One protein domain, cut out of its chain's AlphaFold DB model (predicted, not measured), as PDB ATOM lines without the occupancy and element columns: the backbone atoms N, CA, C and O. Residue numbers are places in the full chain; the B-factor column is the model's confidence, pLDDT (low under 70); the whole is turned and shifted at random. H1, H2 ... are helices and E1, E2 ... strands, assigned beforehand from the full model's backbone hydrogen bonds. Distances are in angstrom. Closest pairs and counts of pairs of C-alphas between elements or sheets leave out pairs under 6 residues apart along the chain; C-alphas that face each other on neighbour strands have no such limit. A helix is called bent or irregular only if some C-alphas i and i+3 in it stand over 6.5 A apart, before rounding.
ATOM      1  N   ILE A  29      24.194  -9.905  59.881       85.06
ATOM      2  CA  ILE A  29      24.991  -8.676  60.005       85.06
ATOM      3  C   ILE A  29      24.085  -7.501  60.363       85.06
ATOM      4  O   ILE A  29      24.391  -6.723  61.265       85.06
ATOM      5  N   SER A  30      22.968  -7.362  59.652       83.38
ATOM      6  CA  SER A  30      22.007  -6.290  59.881       83.38
ATOM      7  C   SER A  30      20.600  -6.720  59.494       83.38
ATOM      8  O   SER A  30      20.396  -7.656  58.718       83.38
ATOM      9  N   VAL A  31      19.622  -6.024  60.067       86.19
ATOM     10  CA  VAL A  31      18.206  -6.184  59.751       86.19
ATOM     11  C   VAL A  31      17.643  -4.805  59.445       86.19
ATOM     12  O   VAL A  31      17.791  -3.889  60.255       86.19
ATOM     13  N   SER A  32      16.995  -4.659  58.296       89.06
ATOM     14  CA  SER A  32      16.179  -3.497  57.959       89.06
ATOM     15  C   SER A  32      14.739  -3.929  57.719       89.06
ATOM     16  O   SER A  32      14.474  -5.007  57.190       89.06
ATOM     17  N   ILE A  33      13.798  -3.097  58.155       89.62
ATOM     18  CA  ILE A  33      12.369  -3.307  57.927       89.62
ATOM     19  C   ILE A  33      11.912  -2.265  56.922       89.62
ATOM     20  O   ILE A  33      12.157  -1.073  57.102       89.62
ATOM     21  N   ASP A  34      11.247  -2.739  55.885       88.62
ATOM     22  CA  ASP A  34      10.551  -1.941  54.897       88.62
ATOM     23  C   ASP A  34       9.047  -2.111  55.140       88.62
ATOM     24  O   ASP A  34       8.418  -3.071  54.689       88.62
ATOM     25  N   GLU A  35       8.473  -1.212  55.943       86.50
ATOM     26  CA  GLU A  35       7.046  -1.264  56.275       86.50
ATOM     27  C   GLU A  35       6.156  -0.949  55.064       86.50
ATOM     28  O   GLU A  35       5.019  -1.419  55.018       86.50
ATOM     29  N   GLU A  36       6.665  -0.198  54.082       90.00
ATOM     30  CA  GLU A  36       5.936   0.128  52.852       90.00
ATOM     31  C   GLU A  36       5.729  -1.132  52.008       90.00
ATOM     32  O   GLU A  36       4.608  -1.423  51.594       90.00
ATOM     33  N   ASN A  37       6.785  -1.933  51.849       88.38
ATOM     34  CA  ASN A  37       6.729  -3.194  51.113       88.38
ATOM     35  C   ASN A  37       6.305  -4.399  51.971       88.38
ATOM     36  O   ASN A  37       6.123  -5.491  51.436       88.38
ATOM     37  N   GLN A  38       6.095  -4.219  53.282       91.25
ATOM     38  CA  GLN A  38       5.803  -5.303  54.236       91.25
ATOM     39  C   GLN A  38       6.892  -6.392  54.219       91.25
ATOM     40  O   GLN A  38       6.608  -7.597  54.179       91.25
ATOM     41  N   GLU A  39       8.151  -5.954  54.253       92.50
ATOM     42  CA  GLU A  39       9.330  -6.808  54.167       92.50
ATOM     43  C   GLU A  39      10.303  -6.576  55.327       92.50
ATOM     44  O   GLU A  39      10.520  -5.458  55.792       92.50
ATOM     45  N   ALA A  40      10.976  -7.644  55.742       91.31
ATOM     46  CA  ALA A  40      12.185  -7.580  56.546       91.31
ATOM     47  C   ALA A  40      13.364  -8.094  55.718       91.31
ATOM     48  O   ALA A  40      13.331  -9.211  55.198       91.31
ATOM     49  N   ARG A  41      14.422  -7.295  55.614       91.75
ATOM     50  CA  ARG A  41      15.649  -7.614  54.883       91.75
ATOM     51  C   ARG A  41      16.763  -7.879  55.882       91.75
ATOM     52  O   ARG A  41      17.088  -7.031  56.708       91.75
ATOM     53  N   LEU A  42      17.330  -9.072  55.819       90.31
ATOM     54  CA  LEU A  42      18.413  -9.527  56.672       90.31
ATOM     55  C   LEU A  42      19.657  -9.666  55.800       90.31
ATOM     56  O   LEU A  42      19.721 -10.560  54.955       90.31
ATOM     57  N   ALA A  43      20.635  -8.786  56.003       87.38
ATOM     58  CA  ALA A  43      21.958  -8.964  55.420       87.38
ATOM     59  C   ALA A  43      22.711 -10.008  56.250       87.38
ATOM     60  O   ALA A  43      22.776  -9.898  57.480       87.38
ATOM     61  N   LEU A  44      23.251 -11.026  55.593       82.88
ATOM     62  CA  LEU A  44      24.002 -12.111  56.222       82.88
ATOM     63  C   LEU A  44      25.474 -12.029  55.791       82.88
ATOM     64  O   LEU A  44      25.812 -11.303  54.856       82.88
ATOM     65  N   GLU A  45      26.356 -12.754  56.480       76.25
ATOM     66  CA  GLU A  45      27.745 -12.928  56.025       76.25
ATOM     67  C   GLU A  45      27.818 -13.522  54.602       76.25
ATOM     68  O   GLU A  45      26.871 -14.156  54.133       76.25
ATOM     69  N   ASP A  46      28.943 -13.275  53.920       71.06
ATOM     70  CA  ASP A  46      29.268 -13.753  52.564       71.06
ATOM     71  C   ASP A  46      28.434 -13.153  51.409       71.06
ATOM     72  O   ASP A  46      28.203 -13.824  50.405       71.06
ATOM     73  N   ASP A  47      27.961 -11.908  51.548       74.06
ATOM     74  CA  ASP A  47      27.188 -11.156  50.534       74.06
ATOM     75  C   ASP A  47      25.777 -11.706  50.237       74.06
ATOM     76  O   ASP A  47      25.228 -11.557  49.141       74.06
ATOM     77  N   TRP A  48      25.139 -12.310  51.243       84.50
ATOM     78  CA  TRP A  48      23.773 -12.819  51.127       84.50
ATOM     79  C   TRP A  48      22.760 -11.839  51.692       84.50
ATOM     80  O   TRP A  48      22.966 -11.207  52.728       84.50
ATOM     81  N   THR A  49      21.591 -11.803  51.066       90.06
ATOM     82  CA  THR A  49      20.420 -11.129  51.622       90.06
ATOM     83  C   THR A  49      19.250 -12.094  51.691       90.06
ATOM     84  O   THR A  49      18.885 -12.716  50.696       90.06
ATOM     85  N   LEU A  50      18.632 -12.202  52.864       91.62
ATOM     86  CA  LEU A  50      17.344 -12.862  53.042       91.62
ATOM     87  C   LEU A  50      16.257 -11.800  53.183       91.62
ATOM     88  O   LEU A  50      16.298 -10.982  54.095       91.62
ATOM     89  N   VAL A  51      15.259 -11.846  52.312       93.12
ATOM     90  CA  VAL A  51      14.067 -11.001  52.379       93.12
ATOM     91  C   VAL A  51      12.896 -11.863  52.821       93.12
ATOM     92  O   VAL A  51      12.590 -12.870  52.189       93.12
ATOM     93  N   LEU A  52      12.253 -11.491  53.921       93.62
ATOM     94  CA  LEU A  52      11.024 -12.106  54.408       93.62
ATOM     95  C   LEU A  52       9.878 -11.144  54.134       93.62
ATOM     96  O   LEU A  52       9.929 -10.007  54.592       93.62
ATOM     97  N   GLY A  53       8.858 -11.596  53.415       92.62
ATOM     98  CA  GLY A  53       7.735 -10.756  53.018       92.62
ATOM     99  C   GLY A  53       6.399 -11.331  53.456       92.62
ATOM    100  O   GLY A  53       6.202 -12.553  53.523       92.62
ATOM    101  N   GLY A  54       5.469 -10.428  53.740       90.81
ATOM    102  CA  GLY A  54       4.057 -10.760  53.834       90.81
ATOM    103  C   GLY A  54       3.264  -9.867  54.784       90.81
ATOM    104  O   GLY A  54       3.833  -9.147  55.608       90.81
ATOM    105  N   PRO A  55       1.930  -9.901  54.646       88.56
ATOM    106  CA  PRO A  55       1.032  -8.957  55.292       88.56
ATOM    107  C   PRO A  55       1.083  -9.070  56.817       88.56
ATOM    108  O   PRO A  55       1.152 -10.170  57.377       88.56
ATOM    109  N   ASP A  56       1.023  -7.920  57.492       85.75
ATOM    110  CA  ASP A  56       0.967  -7.803  58.954       85.75
ATOM    111  C   ASP A  56       2.125  -8.509  59.682       85.75
ATOM    112  O   ASP A  56       1.970  -9.011  60.803       85.75
ATOM    113  N   GLY A  57       3.294  -8.594  59.047       85.12
ATOM    114  CA  GLY A  57       4.446  -9.273  59.630       85.12
ATOM    115  C   GLY A  57       4.482 -10.785  59.409       85.12
ATOM    116  O   GLY A  57       5.415 -11.433  59.885       85.12
ATOM    117  N   GLN A  58       3.478 -11.383  58.760       89.69
ATOM    118  CA  GLN A  58       3.406 -12.832  58.555       89.69
ATOM    119  C   GLN A  58       4.242 -13.260  57.352       89.69
ATOM    120  O   GLN A  58       4.117 -12.693  56.276       89.69
ATOM    121  N   VAL A  59       5.071 -14.294  57.509       91.56
ATOM    122  CA  VAL A  59       5.963 -14.742  56.427       91.56
ATOM    123  C   VAL A  59       5.184 -15.585  55.414       91.56
ATOM    124  O   VAL A  59       4.932 -16.770  55.640       91.56
ATOM    125  N   THR A  60       4.824 -14.983  54.283       93.69
ATOM    126  CA  THR A  60       4.175 -15.648  53.134       93.69
ATOM    127  C   THR A  60       5.105 -15.769  51.930       93.69
ATOM    128  O   THR A  60       4.851 -16.567  51.025       93.69
ATOM    129  N   SER A  61       6.208 -15.024  51.934       95.06
ATOM    130  CA  SER A  61       7.315 -15.157  50.997       95.06
ATOM    131  C   SER A  61       8.657 -15.089  51.727       95.06
ATOM    132  O   SER A  61       8.804 -14.436  52.760       95.06
ATOM    133  N   ALA A  62       9.640 -15.801  51.192       94.12
ATOM    134  CA  ALA A  62      11.024 -15.713  51.612       94.12
ATOM    135  C   ALA A  62      11.933 -15.833  50.391       94.12
ATOM    136  O   ALA A  62      11.851 -16.813  49.650       94.12
ATOM    137  N   SER A  63      12.811 -14.858  50.211       94.56
ATOM    138  CA  SER A  63      13.703 -14.766  49.065       94.56
ATOM    139  C   SER A  63      15.138 -14.664  49.543       94.56
ATOM    140  O   SER A  63      15.492 -13.763  50.297       94.56
ATOM    141  N   MET A  64      15.963 -15.616  49.130       92.56
ATOM    142  CA  MET A  64      17.398 -15.610  49.390       92.56
ATOM    143  C   MET A  64      18.102 -15.138  48.133       92.56
ATOM    144  O   MET A  64      17.875 -15.722  47.078       92.56
ATOM    145  N   TYR A  65      18.954 -14.129  48.259       90.88
ATOM    146  CA  TYR A  65      19.741 -13.563  47.172       90.88
ATOM    147  C   TYR A  65      21.223 -13.677  47.495       90.88
ATOM    148  O   TYR A  65      21.640 -13.388  48.617       90.88
ATOM    149  N   TYR A  66      21.997 -14.068  46.494       86.69
ATOM    150  CA  TYR A  66      23.450 -14.090  46.513       86.69
ATOM    151  C   TYR A  66      23.957 -13.536  45.182       86.69
ATOM    152  O   TYR A  66      23.456 -13.933  44.129       86.69
ATOM    153  N   GLY A  67      24.937 -12.639  45.224       83.06
ATOM    154  CA  GLY A  67      25.572 -12.086  44.031       83.06
ATOM    155  C   GLY A  67      27.079 -11.986  44.227       83.06
ATOM    156  O   GLY A  67      27.525 -11.514  45.266       83.06
ATOM    157  N   THR A  68      27.863 -12.419  43.239       79.19
ATOM    158  CA  THR A  68      29.329 -12.294  43.274       79.19
ATOM    159  C   THR A  68      29.909 -11.987  41.897       79.19
ATOM    160  O   THR A  68      29.336 -12.340  40.862       79.19
ATOM    161  N   ARG A  69      31.076 -11.339  41.897       73.25
ATOM    162  CA  ARG A  69      31.908 -11.068  40.719       73.25
ATOM    163  C   ARG A  69      33.264 -11.730  40.923       73.25
ATOM    164  O   ARG A  69      34.098 -11.207  41.659       73.25
ATOM    165  N   SER A  70      33.479 -12.891  40.312       71.94
ATOM    166  CA  SER A  70      34.695 -13.689  40.516       71.94
ATOM    167  C   SER A  70      34.885 -14.695  39.389       71.94
ATOM    168  O   SER A  70      33.954 -15.412  39.041       71.94
ATOM    169  N   GLU A  71      36.108 -14.831  38.873       67.19
ATOM    170  CA  GLU A  71      36.462 -15.869  37.890       67.19
ATOM    171  C   GLU A  71      36.286 -17.302  38.438       67.19
ATOM    172  O   GLU A  71      36.125 -18.246  37.667       67.19
ATOM    173  N   GLY A  72      36.271 -17.470  39.767       70.25
ATOM    174  CA  GLY A  72      36.155 -18.761  40.454       70.25
ATOM    175  C   GLY A  72      34.728 -19.220  40.772       70.25
ATOM    176  O   GLY A  72      34.567 -20.300  41.345       70.25
ATOM    177  N   TYR A  73      33.695 -18.452  40.402       75.06
ATOM    178  CA  TYR A  73      32.328 -18.656  40.906       75.06
ATOM    179  C   TYR A  73      31.775 -20.078  40.685       75.06
ATOM    180  O   TYR A  73      31.039 -20.598  41.522       75.06
ATOM    181  N   GLN A  74      32.147 -20.755  39.590       74.88
ATOM    182  CA  GLN A  74      31.686 -22.123  39.308       74.88
ATOM    183  C   GLN A  74      32.138 -23.131  40.375       74.88
ATOM    184  O   GLN A  74      31.411 -24.081  40.669       74.88
ATOM    185  N   GLY A  75      33.312 -22.915  40.979       79.25
ATOM    186  CA  GLY A  75      33.803 -23.718  42.098       79.25
ATOM    187  C   GLY A  75      33.025 -23.482  43.397       79.25
ATOM    188  O   GLY A  75      32.985 -24.365  44.253       79.25
ATOM    189  N   GLU A  76      32.365 -22.330  43.526       81.00
ATOM    190  CA  GLU A  76      31.615 -21.915  44.717       81.00
ATOM    191  C   GLU A  76      30.143 -22.371  44.669       81.00
ATOM    192  O   GLU A  76      29.552 -22.658  45.716       81.00
ATOM    193  N   LEU A  77      29.565 -22.548  43.469       83.44
ATOM    194  CA  LEU A  77      28.167 -22.973  43.271       83.44
ATOM    195  C   LEU A  77      27.751 -24.236  44.058       83.44
ATOM    196  O   LEU A  77      26.644 -24.250  44.600       83.44
ATOM    197  N   PRO A  78      28.566 -25.306  44.183       87.06
ATOM    198  CA  PRO A  78      28.180 -26.476  44.974       87.06
ATOM    199  C   PRO A  78      28.033 -26.183  46.476       87.06
ATOM    200  O   PRO A  78      27.114 -26.702  47.124       87.06
ATOM    201  N   ALA A  79      28.928 -25.365  47.040       85.75
ATOM    202  CA  ALA A  79      28.875 -24.961  48.444       85.75
ATOM    203  C   ALA A  79      27.689 -24.015  48.681       85.75
ATOM    204  O   ALA A  79      26.878 -24.257  49.581       85.75
ATOM    205  N   LEU A  80      27.525 -23.035  47.787       85.25
ATOM    206  CA  LEU A  80      26.403 -22.103  47.746       85.25
ATOM    207  C   LEU A  80      25.057 -22.838  47.699       85.25
ATOM    208  O   LEU A  80      24.195 -22.639  48.556       85.25
ATOM    209  N   GLY A  81      24.896 -23.765  46.753       88.38
ATOM    210  CA  GLY A  81      23.694 -24.584  46.619       88.38
ATOM    211  C   GLY A  81      23.410 -25.416  47.870       88.38
ATOM    212  O   GLY A  81      22.253 -25.606  48.238       88.38
ATOM    213  N   SER A  82      24.454 -25.884  48.564       88.44
ATOM    214  CA  SER A  82      24.292 -26.681  49.787       88.44
ATOM    215  C   SER A  82      23.744 -25.822  50.922       88.44
ATOM    216  O   SER A  82      22.892 -26.269  51.689       88.44
ATOM    217  N   GLN A  83      24.218 -24.583  51.028       86.25
ATOM    218  CA  GLN A  83      23.757 -23.610  52.011       86.25
ATOM    219  C   GLN A  83      22.334 -23.130  51.702       86.25
ATOM    220  O   GLN A  83      21.468 -23.256  52.570       86.25
ATOM    221  N   LEU A  84      22.046 -22.729  50.457       88.25
ATOM    222  CA  LEU A  84      20.692 -22.377  50.004       88.25
ATOM    223  C   LEU A  84      19.698 -23.522  50.234       88.25
ATOM    224  O   LEU A  84      18.606 -23.304  50.754       88.25
ATOM    225  N   GLY A  85      20.085 -24.760  49.919       89.75
ATOM    226  CA  GLY A  85      19.250 -25.941  50.136       89.75
ATOM    227  C   GLY A  85      18.926 -26.191  51.612       89.75
ATOM    228  O   GLY A  85      17.795 -26.561  51.942       89.75
ATOM    229  N   ARG A  86      19.880 -25.952  52.527       88.31
ATOM    230  CA  ARG A  86      19.637 -26.037  53.979       88.31
ATOM    231  C   ARG A  86      18.660 -24.964  54.454       88.31
ATOM    232  O   ARG A  86      17.719 -25.299  55.175       88.31
ATOM    233  N   VAL A  87      18.840 -23.716  54.026       87.25
ATOM    234  CA  VAL A  87      17.960 -22.605  54.424       87.25
ATOM    235  C   VAL A  87      16.556 -22.790  53.852       87.25
ATOM    236  O   VAL A  87      15.584 -22.725  54.601       87.25
ATOM    237  N   ALA A  88      16.426 -23.135  52.568       90.00
ATOM    238  CA  ALA A  88      15.139 -23.436  51.941       90.00
ATOM    239  C   ALA A  88      14.405 -24.577  52.664       90.00
ATOM    240  O   ALA A  88      13.201 -24.494  52.911       90.00
ATOM    241  N   ARG A  89      15.126 -25.627  53.082       88.44
ATOM    242  CA  ARG A  89      14.563 -26.711  53.901       88.44
ATOM    243  C   ARG A  89      14.090 -26.215  55.271       88.44
ATOM    244  O   ARG A  89      13.020 -26.632  55.725       88.44
ATOM    245  N   SER A  90      14.886 -25.376  55.929       87.31
ATOM    246  CA  SER A  90      14.580 -24.800  57.241       87.31
ATOM    247  C   SER A  90      13.322 -23.931  57.181       87.31
ATOM    248  O   SER A  90      12.347 -24.213  57.876       87.31
ATOM    249  N   LEU A  91      13.281 -22.970  56.253       88.25
ATOM    250  CA  LEU A  91      12.130 -22.096  56.010       88.25
ATOM    251  C   LEU A  91      10.896 -22.887  55.572       88.25
ATOM    252  O   LEU A  91       9.815 -22.697  56.127       88.25
ATOM    253  N   GLY A  92      11.056 -23.818  54.626       88.81
ATOM    254  CA  GLY A  92       9.979 -24.684  54.152       88.81
ATOM    255  C   GLY A  92       9.312 -25.435  55.304       88.81
ATOM    256  O   GLY A  92       8.092 -25.422  55.437       88.81
ATOM    257  N   SER A  93      10.107 -26.045  56.185       86.25
ATOM    258  CA  SER A  93       9.603 -26.762  57.359       86.25
ATOM    259  C   SER A  93       9.015 -25.832  58.419       86.25
ATOM    260  O   SER A  93       7.937 -26.101  58.943       86.25
ATOM    261  N   GLY A  94       9.765 -24.794  58.784       85.81
ATOM    262  CA  GLY A  94       9.474 -23.934  59.921       85.81
ATOM    263  C   GLY A  94       8.346 -22.961  59.630       85.81
ATOM    264  O   GLY A  94       7.355 -22.967  60.353       85.81
ATOM    265  N   CYS A  95       8.463 -22.189  58.550       87.81
ATOM    266  CA  CYS A  95       7.536 -21.111  58.210       87.81
ATOM    267  C   CYS A  95       6.368 -21.568  57.342       87.81
ATOM    268  O   CYS A  95       5.229 -21.177  57.599       87.81
ATOM    269  N   PHE A  96       6.634 -22.429  56.356       90.00
ATOM    270  CA  PHE A  96       5.637 -22.820  55.351       90.00
ATOM    271  C   PHE A  96       4.910 -24.138  55.655       90.00
ATOM    272  O   PHE A  96       3.953 -24.489  54.963       90.00
ATOM    273  N   GLY A  97       5.321 -24.854  56.708       86.94
ATOM    274  CA  GLY A  97       4.664 -26.084  57.157       86.94
ATOM    275  C   GLY A  97       4.878 -27.282  56.230       86.94
ATOM    276  O   GLY A  97       4.035 -28.175  56.174       86.94
ATOM    277  N   LEU A  98       5.993 -27.319  55.496       86.25
ATOM    278  CA  LEU A  98       6.310 -28.395  54.562       86.25
ATOM    279  C   LEU A  98       6.399 -29.755  55.298       86.25
ATOM    280  O   LEU A  98       7.152 -29.877  56.280       86.25
ATOM    281  N   PRO A  99       5.681 -30.802  54.844       84.94
ATOM    282  CA  PRO A  99       5.729 -32.137  55.441       84.94
ATOM    283  C   PRO A  99       7.128 -32.757  55.416       84.94
ATOM    284  O   PRO A  99       7.897 -32.551  54.476       84.94
ATOM    285  N   ALA A 100       7.451 -33.582  56.419       80.19
ATOM    286  CA  ALA A 100       8.788 -34.161  56.600       80.19
ATOM    287  C   ALA A 100       9.343 -34.865  55.348       80.19
ATOM    288  O   ALA A 100      10.507 -34.661  55.006       80.19
ATOM    289  N   ALA A 101       8.499 -35.615  54.631       83.44
ATOM    290  CA  ALA A 101       8.876 -36.324  53.409       83.44
ATOM    291  C   ALA A 101       9.324 -35.388  52.268       83.44
ATOM    292  O   ALA A 101      10.176 -35.756  51.467       83.44
ATOM    293  N   GLN A 102       8.791 -34.164  52.203       86.44
ATOM    294  CA  GLN A 102       9.083 -33.204  51.132       86.44
ATOM    295  C   GLN A 102      10.258 -32.272  51.468       86.44
ATOM    296  O   GLN A 102      10.882 -31.720  50.566       86.44
ATOM    297  N   ARG A 103      10.623 -32.137  52.752       81.44
ATOM    298  CA  ARG A 103      11.718 -31.262  53.224       81.44
ATOM    299  C   ARG A 103      13.071 -31.584  52.606       81.44
ATOM    300  O   ARG A 103      13.800 -30.678  52.211       81.44
ATOM    301  N   GLN A 104      13.424 -32.867  52.563       80.62
ATOM    302  CA  GLN A 104      14.703 -33.302  51.998       80.62
ATOM    303  C   GLN A 104      14.725 -33.110  50.481       80.62
ATOM    304  O   GLN A 104      15.733 -32.664  49.942       80.62
ATOM    305  N   VAL A 105      13.593 -33.366  49.821       87.44
ATOM    306  CA  VAL A 105      13.445 -33.206  48.371       87.44
ATOM    307  C   VAL A 105      13.596 -31.740  47.964       87.44
ATOM    308  O   VAL A 105      14.345 -31.457  47.037       87.44
ATOM    309  N   ALA A 106      12.948 -30.809  48.673       86.12
ATOM    310  CA  ALA A 106      13.037 -29.377  48.377       86.12
ATOM    311  C   ALA A 106      14.473 -28.844  48.481       86.12
ATOM    312  O   ALA A 106      14.977 -28.238  47.538       86.12
ATOM    313  N   GLY A 107      15.164 -29.131  49.591       87.06
ATOM    314  CA  GLY A 107      16.551 -28.696  49.772       87.06
ATOM    315  C   GLY A 107      17.521 -29.327  48.765       87.06
ATOM    316  O   GLY A 107      18.383 -28.635  48.230       87.06
ATOM    317  N   ALA A 108      17.361 -30.622  48.468       89.94
ATOM    318  CA  ALA A 108      18.199 -31.319  47.490       89.94
ATOM    319  C   ALA A 108      18.009 -30.777  46.068       89.94
ATOM    320  O   ALA A 108      18.971 -30.701  45.309       89.94
ATOM    321  N   ARG A 109      16.783 -30.378  45.713       93.06
ATOM    322  CA  ARG A 109      16.483 -29.835  44.388       93.06
ATOM    323  C   ARG A 109      17.079 -28.445  44.192       93.06
ATOM    324  O   ARG A 109      17.723 -28.221  43.179       93.06
ATOM    325  N   VAL A 110      16.985 -27.577  45.204       91.88
ATOM    326  CA  VAL A 110      17.693 -26.284  45.216       91.88
ATOM    327  C   VAL A 110      19.198 -26.483  45.034       91.88
ATOM    328  O   VAL A 110      19.798 -25.842  44.175       91.88
ATOM    329  N   TRP A 111      19.806 -27.395  45.802       92.25
ATOM    330  CA  TRP A 111      21.233 -27.695  45.666       92.25
ATOM    331  C   TRP A 111      21.591 -28.140  44.248       92.25
ATOM    332  O   TRP A 111      22.540 -27.623  43.665       92.25
ATOM    333  N   GLU A 112      20.822 -29.073  43.687       92.19
ATOM    334  CA  GLU A 112      21.108 -29.640  42.375       92.19
ATOM    335  C   GLU A 112      20.979 -28.602  41.255       92.19
ATOM    336  O   GLU A 112      21.843 -28.556  40.378       92.19
ATOM    337  N   THR A 113      19.965 -27.733  41.310       92.12
ATOM    338  CA  THR A 113      19.776 -26.645  40.340       92.12
ATOM    339  C   THR A 113      20.903 -25.627  40.411       92.12
ATOM    340  O   THR A 113      21.496 -25.307  39.385       92.12
ATOM    341  N   VAL A 114      21.274 -25.168  41.612       88.94
ATOM    342  CA  VAL A 114      22.362 -24.189  41.771       88.94
ATOM    343  C   VAL A 114      23.702 -24.789  41.346       88.94
ATOM    344  O   VAL A 114      24.457 -24.161  40.607       88.94
ATOM    345  N   ARG A 115      23.984 -26.036  41.735       87.62
ATOM    346  CA  ARG A 115      25.226 -26.737  41.381       87.62
ATOM    347  C   ARG A 115      25.376 -26.944  39.873       87.62
ATOM    348  O   ARG A 115      26.495 -26.916  39.367       87.62
ATOM    349  N   LYS A 116      24.276 -27.215  39.166       85.62
ATOM    350  CA  LYS A 116      24.275 -27.478  37.719       85.62
ATOM    351  C   LYS A 116      24.083 -26.235  36.864       85.62
ATOM    352  O   LYS A 116      24.172 -26.365  35.646       85.62
ATOM    353  N   ALA A 117      23.830 -25.076  37.472       81.31
ATOM    354  CA  ALA A 117      23.409 -23.890  36.746       81.31
ATOM    355  C   ALA A 117      24.364 -23.538  35.604       81.31
ATOM    356  O   ALA A 117      23.876 -23.272  34.520       81.31
ATOM    357  N   GLY A 118      25.689 -23.631  35.784       70.44
ATOM    358  CA  GLY A 118      26.689 -23.542  34.707       70.44
ATOM    359  C   GLY A 118      26.685 -22.216  33.930       70.44
ATOM    360  O   GLY A 118      27.591 -21.410  34.097       70.44
ATOM    361  N   GLN A 119      25.674 -22.012  33.081       69.62
ATOM    362  CA  GLN A 119      25.368 -20.803  32.304       69.62
ATOM    363  C   GLN A 119      24.056 -20.109  32.737       69.62
ATOM    364  O   GLN A 119      23.658 -19.115  32.139       69.62
ATOM    365  N   GLY A 120      23.373 -20.633  33.754       83.56
ATOM    366  CA  GLY A 120      22.114 -20.125  34.288       83.56
ATOM    367  C   GLY A 120      21.058 -21.221  34.450       83.56
ATOM    368  O   GLY A 120      21.140 -22.294  33.856       83.56
ATOM    369  N   ALA A 121      20.056 -20.955  35.280       90.06
ATOM    370  CA  ALA A 121      18.926 -21.847  35.511       90.06
ATOM    371  C   ALA A 121      17.694 -21.036  35.927       90.06
ATOM    372  O   ALA A 121      17.818 -20.060  36.655       90.06
ATOM    373  N   ASP A 122      16.505 -21.460  35.512       93.62
ATOM    374  CA  ASP A 122      15.246 -20.948  36.054       93.62
ATOM    375  C   ASP A 122      14.291 -22.123  36.244       93.62
ATOM    376  O   ASP A 122      13.669 -22.605  35.297       93.62
ATOM    377  N   GLU A 123      14.241 -22.648  37.464       95.06
ATOM    378  CA  GLU A 123      13.428 -23.812  37.791       95.06
ATOM    379  C   GLU A 123      12.350 -23.484  38.816       95.06
ATOM    380  O   GLU A 123      12.587 -22.800  39.812       95.06
ATOM    381  N   TRP A 124      11.171 -24.063  38.586       94.88
ATOM    382  CA  TRP A 124       9.986 -23.890  39.414       94.88
ATOM    383  C   TRP A 124       9.437 -25.232  39.872       94.88
ATOM    384  O   TRP A 124       9.263 -26.163  39.080       94.88
ATOM    385  N   TRP A 125       9.094 -25.310  41.156       93.94
ATOM    386  CA  TRP A 125       8.508 -26.495  41.772       93.94
ATOM    387  C   TRP A 125       7.382 -26.112  42.725       93.94
ATOM    388  O   TRP A 125       7.350 -25.012  43.274       93.94
ATOM    389  N   ALA A 126       6.472 -27.055  42.952       91.50
ATOM    390  CA  ALA A 126       5.386 -26.900  43.905       91.50
ATOM    391  C   ALA A 126       5.342 -28.088  44.870       91.50
ATOM    392  O   ALA A 126       5.522 -29.242  44.474       91.50
ATOM    393  N   TYR A 127       5.073 -27.790  46.136       89.19
ATOM    394  CA  TYR A 127       4.867 -28.750  47.212       89.19
ATOM    395  C   TYR A 127       3.519 -28.450  47.874       89.19
ATOM    396  O   TYR A 127       3.441 -27.767  48.896       89.19
ATOM    397  N   GLY A 128       2.436 -28.905  47.234       88.81
ATOM    398  CA  GLY A 128       1.098 -28.381  47.521       88.81
ATOM    399  C   GLY A 128       1.019 -26.913  47.095       88.81
ATOM    400  O   GLY A 128       1.415 -26.586  45.980       88.81
ATOM    401  N   ASP A 129       0.579 -26.034  47.997       90.50
ATOM    402  CA  ASP A 129       0.470 -24.592  47.717       90.50
ATOM    403  C   ASP A 129       1.798 -23.832  47.876       90.50
ATOM    404  O   ASP A 129       1.877 -22.652  47.534       90.50
ATOM    405  N   LEU A 130       2.840 -24.471  48.427       92.31
ATOM    406  CA  LEU A 130       4.167 -23.862  48.512       92.31
ATOM    407  C   LEU A 130       4.835 -23.926  47.140       92.31
ATOM    408  O   LEU A 130       5.166 -25.012  46.659       92.31
ATOM    409  N   ARG A 131       5.086 -22.764  46.549       94.69
ATOM    410  CA  ARG A 131       5.890 -22.605  45.341       94.69
ATOM    411  C   ARG A 131       7.332 -22.321  45.731       94.69
ATOM    412  O   ARG A 131       7.601 -21.586  46.680       94.69
ATOM    413  N   VAL A 132       8.256 -22.921  44.994       94.81
ATOM    414  CA  VAL A 132       9.690 -22.691  45.138       94.81
ATOM    415  C   VAL A 132      10.262 -22.420  43.756       94.81
ATOM    416  O   VAL A 132      10.035 -23.204  42.837       94.81
ATOM    417  N   GLN A 133      11.006 -21.328  43.626       95.62
ATOM    418  CA  GLN A 133      11.778 -20.990  42.439       95.62
ATOM    419  C   GLN A 133      13.258 -20.958  42.806       95.62
ATOM    420  O   GLN A 133      13.620 -20.348  43.811       95.62
ATOM    421  N   ALA A 134      14.106 -21.567  41.987       94.69
ATOM    422  CA  ALA A 134      15.539 -21.316  42.001       94.69
ATOM    423  C   ALA A 134      15.935 -20.698  40.663       94.69
ATOM    424  O   ALA A 134      15.745 -21.305  39.609       94.69
ATOM    425  N   HIS A 135      16.485 -19.495  40.727       93.94
ATOM    426  CA  HIS A 135      16.892 -18.719  39.574       93.94
ATOM    427  C   HIS A 135      18.377 -18.384  39.684       93.94
ATOM    428  O   HIS A 135      18.826 -17.861  40.702       93.94
ATOM    429  N   VAL A 136      19.143 -18.703  38.651       90.44
ATOM    430  CA  VAL A 136      20.577 -18.448  38.551       90.44
ATOM    431  C   VAL A 136      20.835 -17.731  37.238       90.44
ATOM    432  O   VAL A 136      20.532 -18.260  36.171       90.44
ATOM    433  N   ILE A 137      21.432 -16.551  37.322       89.19
ATOM    434  CA  ILE A 137      21.907 -15.771  36.184       89.19
ATOM    435  C   ILE A 137      23.426 -15.811  36.231       89.19
ATOM    436  O   ILE A 137      24.005 -15.493  37.268       89.19
ATOM    437  N   ALA A 138      24.063 -16.204  35.132       85.81
ATOM    438  CA  ALA A 138      25.510 -16.150  34.980       85.81
ATOM    439  C   ALA A 138      25.848 -15.315  33.743       85.81
ATOM    440  O   ALA A 138      25.522 -15.694  32.618       85.81
ATOM    441  N   GLU A 139      26.503 -14.181  33.955       84.69
ATOM    442  CA  GLU A 139      27.004 -13.316  32.897       84.69
ATOM    443  C   GLU A 139      28.496 -13.602  32.687       84.69
ATOM    444  O   GLU A 139      29.279 -13.561  33.644       84.69
ATOM    445  N   PRO A 140      28.925 -13.937  31.456       82.88
ATOM    446  CA  PRO A 140      30.328 -14.197  31.189       82.88
ATOM    447  C   PRO A 140      31.150 -12.918  31.359       82.88
ATOM    448  O   PRO A 140      30.714 -11.822  31.003       82.88
ATOM    449  N   GLY A 141      32.375 -13.081  31.857       83.25
ATOM    450  CA  GLY A 141      33.355 -12.006  31.871       83.25
ATOM    451  C   GLY A 141      33.728 -11.594  30.449       83.25
ATOM    452  O   GLY A 141      33.586 -12.370  29.499       83.25
ATOM    453  N   TYR A 142      34.200 -10.364  30.297       84.50
ATOM    454  CA  TYR A 142      34.612  -9.839  29.003       84.50
ATOM    455  C   TYR A 142      35.728  -8.811  29.143       84.50
ATOM    456  O   TYR A 142      35.805  -8.066  30.119       84.50
ATOM    457  N   SER A 143      36.558  -8.724  28.111       86.94
ATOM    458  CA  SER A 143      37.603  -7.714  28.002       86.94
ATOM    459  C   SER A 143      37.061  -6.494  27.258       86.94
ATOM    460  O   SER A 143      36.424  -6.619  26.208       86.94
ATOM    461  N   ARG A 144      37.321  -5.291  27.770       85.25
ATOM    462  CA  ARG A 144      36.942  -4.029  27.123       85.25
ATOM    463  C   ARG A 144      38.150  -3.111  26.982       85.25
ATOM    464  O   ARG A 144      38.803  -2.769  27.963       85.25
ATOM    465  N   THR A 145      38.399  -2.640  25.764       85.56
ATOM    466  CA  THR A 145      39.432  -1.633  25.484       85.56
ATOM    467  C   THR A 145      38.942  -0.235  25.867       85.56
ATOM    468  O   THR A 145      37.862   0.189  25.445       85.56
ATOM    469  N   LEU A 146      39.741   0.510  26.635       80.94
ATOM    470  CA  LEU A 146      39.483   1.909  26.996       80.94
ATOM    471  C   LEU A 146      40.378   2.853  26.177       80.94
ATOM    472  O   LEU A 146      41.255   3.527  26.718       80.94
ATOM    473  N   GLY A 147      40.163   2.901  24.858       79.06
ATOM    474  CA  GLY A 147      40.970   3.728  23.949       79.06
ATOM    475  C   GLY A 147      42.469   3.429  24.074       79.06
ATOM    476  O   GLY A 147      42.854   2.267  24.182       79.06
ATOM    477  N   ASP A 148      43.303   4.469  24.139       80.56
ATOM    478  CA  ASP A 148      44.765   4.344  24.300       80.56
ATOM    479  C   ASP A 148      45.197   3.909  25.720       80.56
ATOM    480  O   ASP A 148      46.383   3.737  25.994       80.56
ATOM    481  N   SER A 149      44.242   3.720  26.637       72.94
ATOM    482  CA  SER A 149      44.478   3.507  28.076       72.94
ATOM    483  C   SER A 149      44.639   2.032  28.471       72.94
ATOM    484  O   SER A 149      44.829   1.738  29.650       72.94
ATOM    485  N   GLY A 150      44.556   1.104  27.509       80.31
ATOM    486  CA  GLY A 150      44.717  -0.340  27.719       80.31
ATOM    487  C   GLY A 150      43.414  -1.153  27.687       80.31
ATOM    488  O   GLY A 150      42.331  -0.640  27.388       80.31
ATOM    489  N   VAL A 151      43.541  -2.455  27.962       87.19
ATOM    490  CA  VAL A 151      42.436  -3.427  28.037       87.19
ATOM    491  C   VAL A 151      42.095  -3.677  29.505       87.19
ATOM    492  O   VAL A 151      42.992  -3.929  30.307       87.19
ATOM    493  N   VAL A 152      40.811  -3.594  29.853       87.81
ATOM    494  CA  VAL A 152      40.289  -3.929  31.182       87.81
ATOM    495  C   VAL A 152      39.528  -5.243  31.098       87.81
ATOM    496  O   VAL A 152      38.631  -5.379  30.268       87.81
ATOM    497  N   GLU A 153      39.861  -6.177  31.981       86.81
ATOM    498  CA  GLU A 153      39.115  -7.421  32.161       86.81
ATOM    499  C   GLU A 153      37.970  -7.200  33.152       86.81
ATOM    500  O   GLU A 153      38.182  -6.751  34.282       86.81
ATOM    501  N   VAL A 154      36.744  -7.494  32.722       84.25
ATOM    502  CA  VAL A 154      35.561  -7.537  33.582       84.25
ATOM    503  C   VAL A 154      35.318  -9.000  33.954       84.25
ATOM    504  O   VAL A 154      35.075  -9.807  33.053       84.25
ATOM    505  N   PRO A 155      35.385  -9.370  35.245       82.62
ATOM    506  CA  PRO A 155      35.162 -10.748  35.666       82.62
ATOM    507  C   PRO A 155      33.698 -11.158  35.444       82.62
ATOM    508  O   PRO A 155      32.820 -10.292  35.416       82.62
ATOM    509  N   PRO A 156      33.414 -12.465  35.310       82.94
ATOM    510  CA  PRO A 156      32.043 -12.952  35.233       82.94
ATOM    511  C   PRO A 156      31.256 -12.599  36.498       82.94
ATOM    512  O   PRO A 156      31.805 -12.547  37.604       82.94
ATOM    513  N   GLU A 157      29.956 -12.397  36.319       85.44
ATOM    514  CA  GLU A 157      29.010 -12.107  37.391       85.44
ATOM    515  C   GLU A 157      28.019 -13.263  37.515       85.44
ATOM    516  O   GLU A 157      27.514 -13.775  36.515       85.44
ATOM    517  N   VAL A 158      27.735 -13.690  38.742       86.19
ATOM    518  CA  VAL A 158      26.670 -14.658  39.003       86.19
ATOM    519  C   VAL A 158      25.733 -14.115  40.064       86.19
ATOM    520  O   VAL A 158      26.162 -13.622  41.106       86.19
ATOM    521  N   SER A 159      24.440 -14.228  39.789       89.44
ATOM    522  CA  SER A 159      23.367 -13.917  40.722       89.44
ATOM    523  C   SER A 159      22.507 -15.154  40.917       89.44
ATOM    524  O   SER A 159      22.000 -15.731  39.958       89.44
ATOM    525  N   VAL A 160      22.330 -15.569  42.166       90.56
ATOM    526  CA  VAL A 160      21.459 -16.676  42.553       90.56
ATOM    527  C   VAL A 160      20.339 -16.128  43.419       90.56
ATOM    528  O   VAL A 160      20.584 -15.420  44.393       90.56
ATOM    529  N   SER A 161      19.104 -16.494  43.092       92.94
ATOM    530  CA  SER A 161      17.957 -16.271  43.957       92.94
ATOM    531  C   SER A 161      17.161 -17.550  44.169       92.94
ATOM    532  O   SER A 161      16.956 -18.341  43.249       92.94
ATOM    533  N   VAL A 162      16.720 -17.770  45.403       94.44
ATOM    534  CA  VAL A 162      15.805 -18.858  45.746       94.44
ATOM    535  C   VAL A 162      14.609 -18.257  46.458       94.44
ATOM    536  O   VAL A 162      14.742 -17.720  47.558       94.44
ATOM    537  N   ASN A 163      13.443 -18.358  45.830       96.06
ATOM    538  CA  ASN A 163      12.193 -17.797  46.319       96.06
ATOM    539  C   ASN A 163      11.283 -18.924  46.798       96.06
ATOM    540  O   ASN A 163      11.019 -19.871  46.062       96.06
ATOM    541  N   LEU A 164      10.786 -18.818  48.023       95.75
ATOM    542  CA  LEU A 164       9.724 -19.650  48.568       95.75
ATOM    543  C   LEU A 164       8.508 -18.756  48.758       95.75
ATOM    544  O   LEU A 164       8.608 -17.718  49.407       95.75
ATOM    545  N   SER A 165       7.358 -19.147  48.225       95.69
ATOM    546  CA  SER A 165       6.125 -18.389  48.409       95.69
ATOM    547  C   SER A 165       4.924 -19.301  48.556       95.69
ATOM    548  O   SER A 165       4.813 -20.346  47.915       95.69
ATOM    549  N   ARG A 166       4.007 -18.904  49.430       93.69
ATOM    550  CA  ARG A 166       2.730 -19.582  49.609       93.69
ATOM    551  C   ARG A 166       1.640 -18.538  49.741       93.69
ATOM    552  O   ARG A 166       1.719 -17.660  50.597       93.69
ATOM    553  N   GLU A 167       0.626 -18.653  48.895       86.12
ATOM    554  CA  GLU A 167      -0.528 -17.761  48.948       86.12
ATOM    555  C   GLU A 167      -1.314 -17.992  50.255       86.12
ATOM    556  O   GLU A 167      -1.526 -19.146  50.653       86.12
TER     557      GLU A 167
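AT A GLANCE: This is residues 29 to 167 of the 179 residues of an uncharacterized protein of Deinococcus sp. HMF7620 (UniProt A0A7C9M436). One twisted sheet of seven strands has a hairpin of two helices, H1 and H2, covering one face over E4, E9, E6 and E5, while its other face is bare. Beyond one end of E6 and E9 the narrow hairpin of E7 and E8 reaches out as an arm. The printed part has 139 residues with two named helices and nine named strands, in the order E1 E2 E3 E4 H1 H2 E5 E6 E7 E8 E9; the class is mixed, helices and strands. The sheet's order is E1 E2 E3 E4 E9 E6 E5, antiparallel throughout. The whole is only just compact, close to loose, with a radius of gyration of the C-alphas of 17.1 A, and elongated, spanning 59 by 34 by 23 A.

HOW THE PARTS SIT: In the sheet, inner strands E9, residues 157 to 166, and E6, residues 130 to 139, are antiparallel at 171 degrees, with N 161 and O 135 2.8 A apart. E5, residues 120 to 127, an edge strand, forms a hairpin with E6; N 123 and O 134 are 2.9 A apart. On the other side of E9 is E4, residues 61 to 69, with N 64 and O 162 2.9 A apart. E1, residues 29 to 34, E2, residues 39 to 44, E3, residues 48 to 53, and E4 form a meander, each strand the antiparallel neighbour of the one before; N 32 and O 41, N 42 and O 50, and N 51 and O 63 are 2.9, 2.8 and 2.8 A apart. H1, residues 73 to 94, and H2, residues 100 to 116, are on the same face, two layers with the sheet, and run along the strands. H1, at a height over the sheet of 9.7 A, is over E9 and only just over E4 and E6, with 3 C-alphas on each; its closest C-alphas to E9 are those of Tyr 73 and Val 158, 7.2 A. H2, at 9.5 A, is over E6 and E5; its closest C-alphas to E6 are those of Val 110 and Ala 134, 6.3 A. H1 and H2, a helical hairpin, touch at a shallow tilt of 19 degrees, opposite ways, with the C-alphas of Gly 85 and Gly 107 closest at 3.9 A. O i to N i+4 pairs are within hydrogen-bond range in 16 of 18 cases in H1 and 11 of 13 in H2. E6 runs on into E7, residues 142 to 145, at 38 degrees, and E8, residues 151 to 154, runs on into E9 at 20 degrees; N 144 and O 152 are 2.8 A apart.

IN THESE COORDINATES: E1 begins at C-alpha 29 (24.991, -8.676, 60.005). E9, 29.9 A long, ends at C-alpha 166 (2.730, -19.582, 49.609); E6 is 29.6 A, E4 27.0 A and E5 23.2 A. H1, 30.2 A, has a kink of 32 degrees near residue 80; H2 is 25.3 A. Both are only just irregular: C-alphas 75 and 78 are 6.9 A apart, C-alphas 101 and 104 6.7 A.

THE WHOLE: The C-alphas farthest apart, of Pro 99 and Asp 148, are 61.8 A apart. The printed part has no cut; the link E3 to E4 is short and the others are tight. Mean pLDDT of the printed part is 86.9; residues 71 and 119 are under 70.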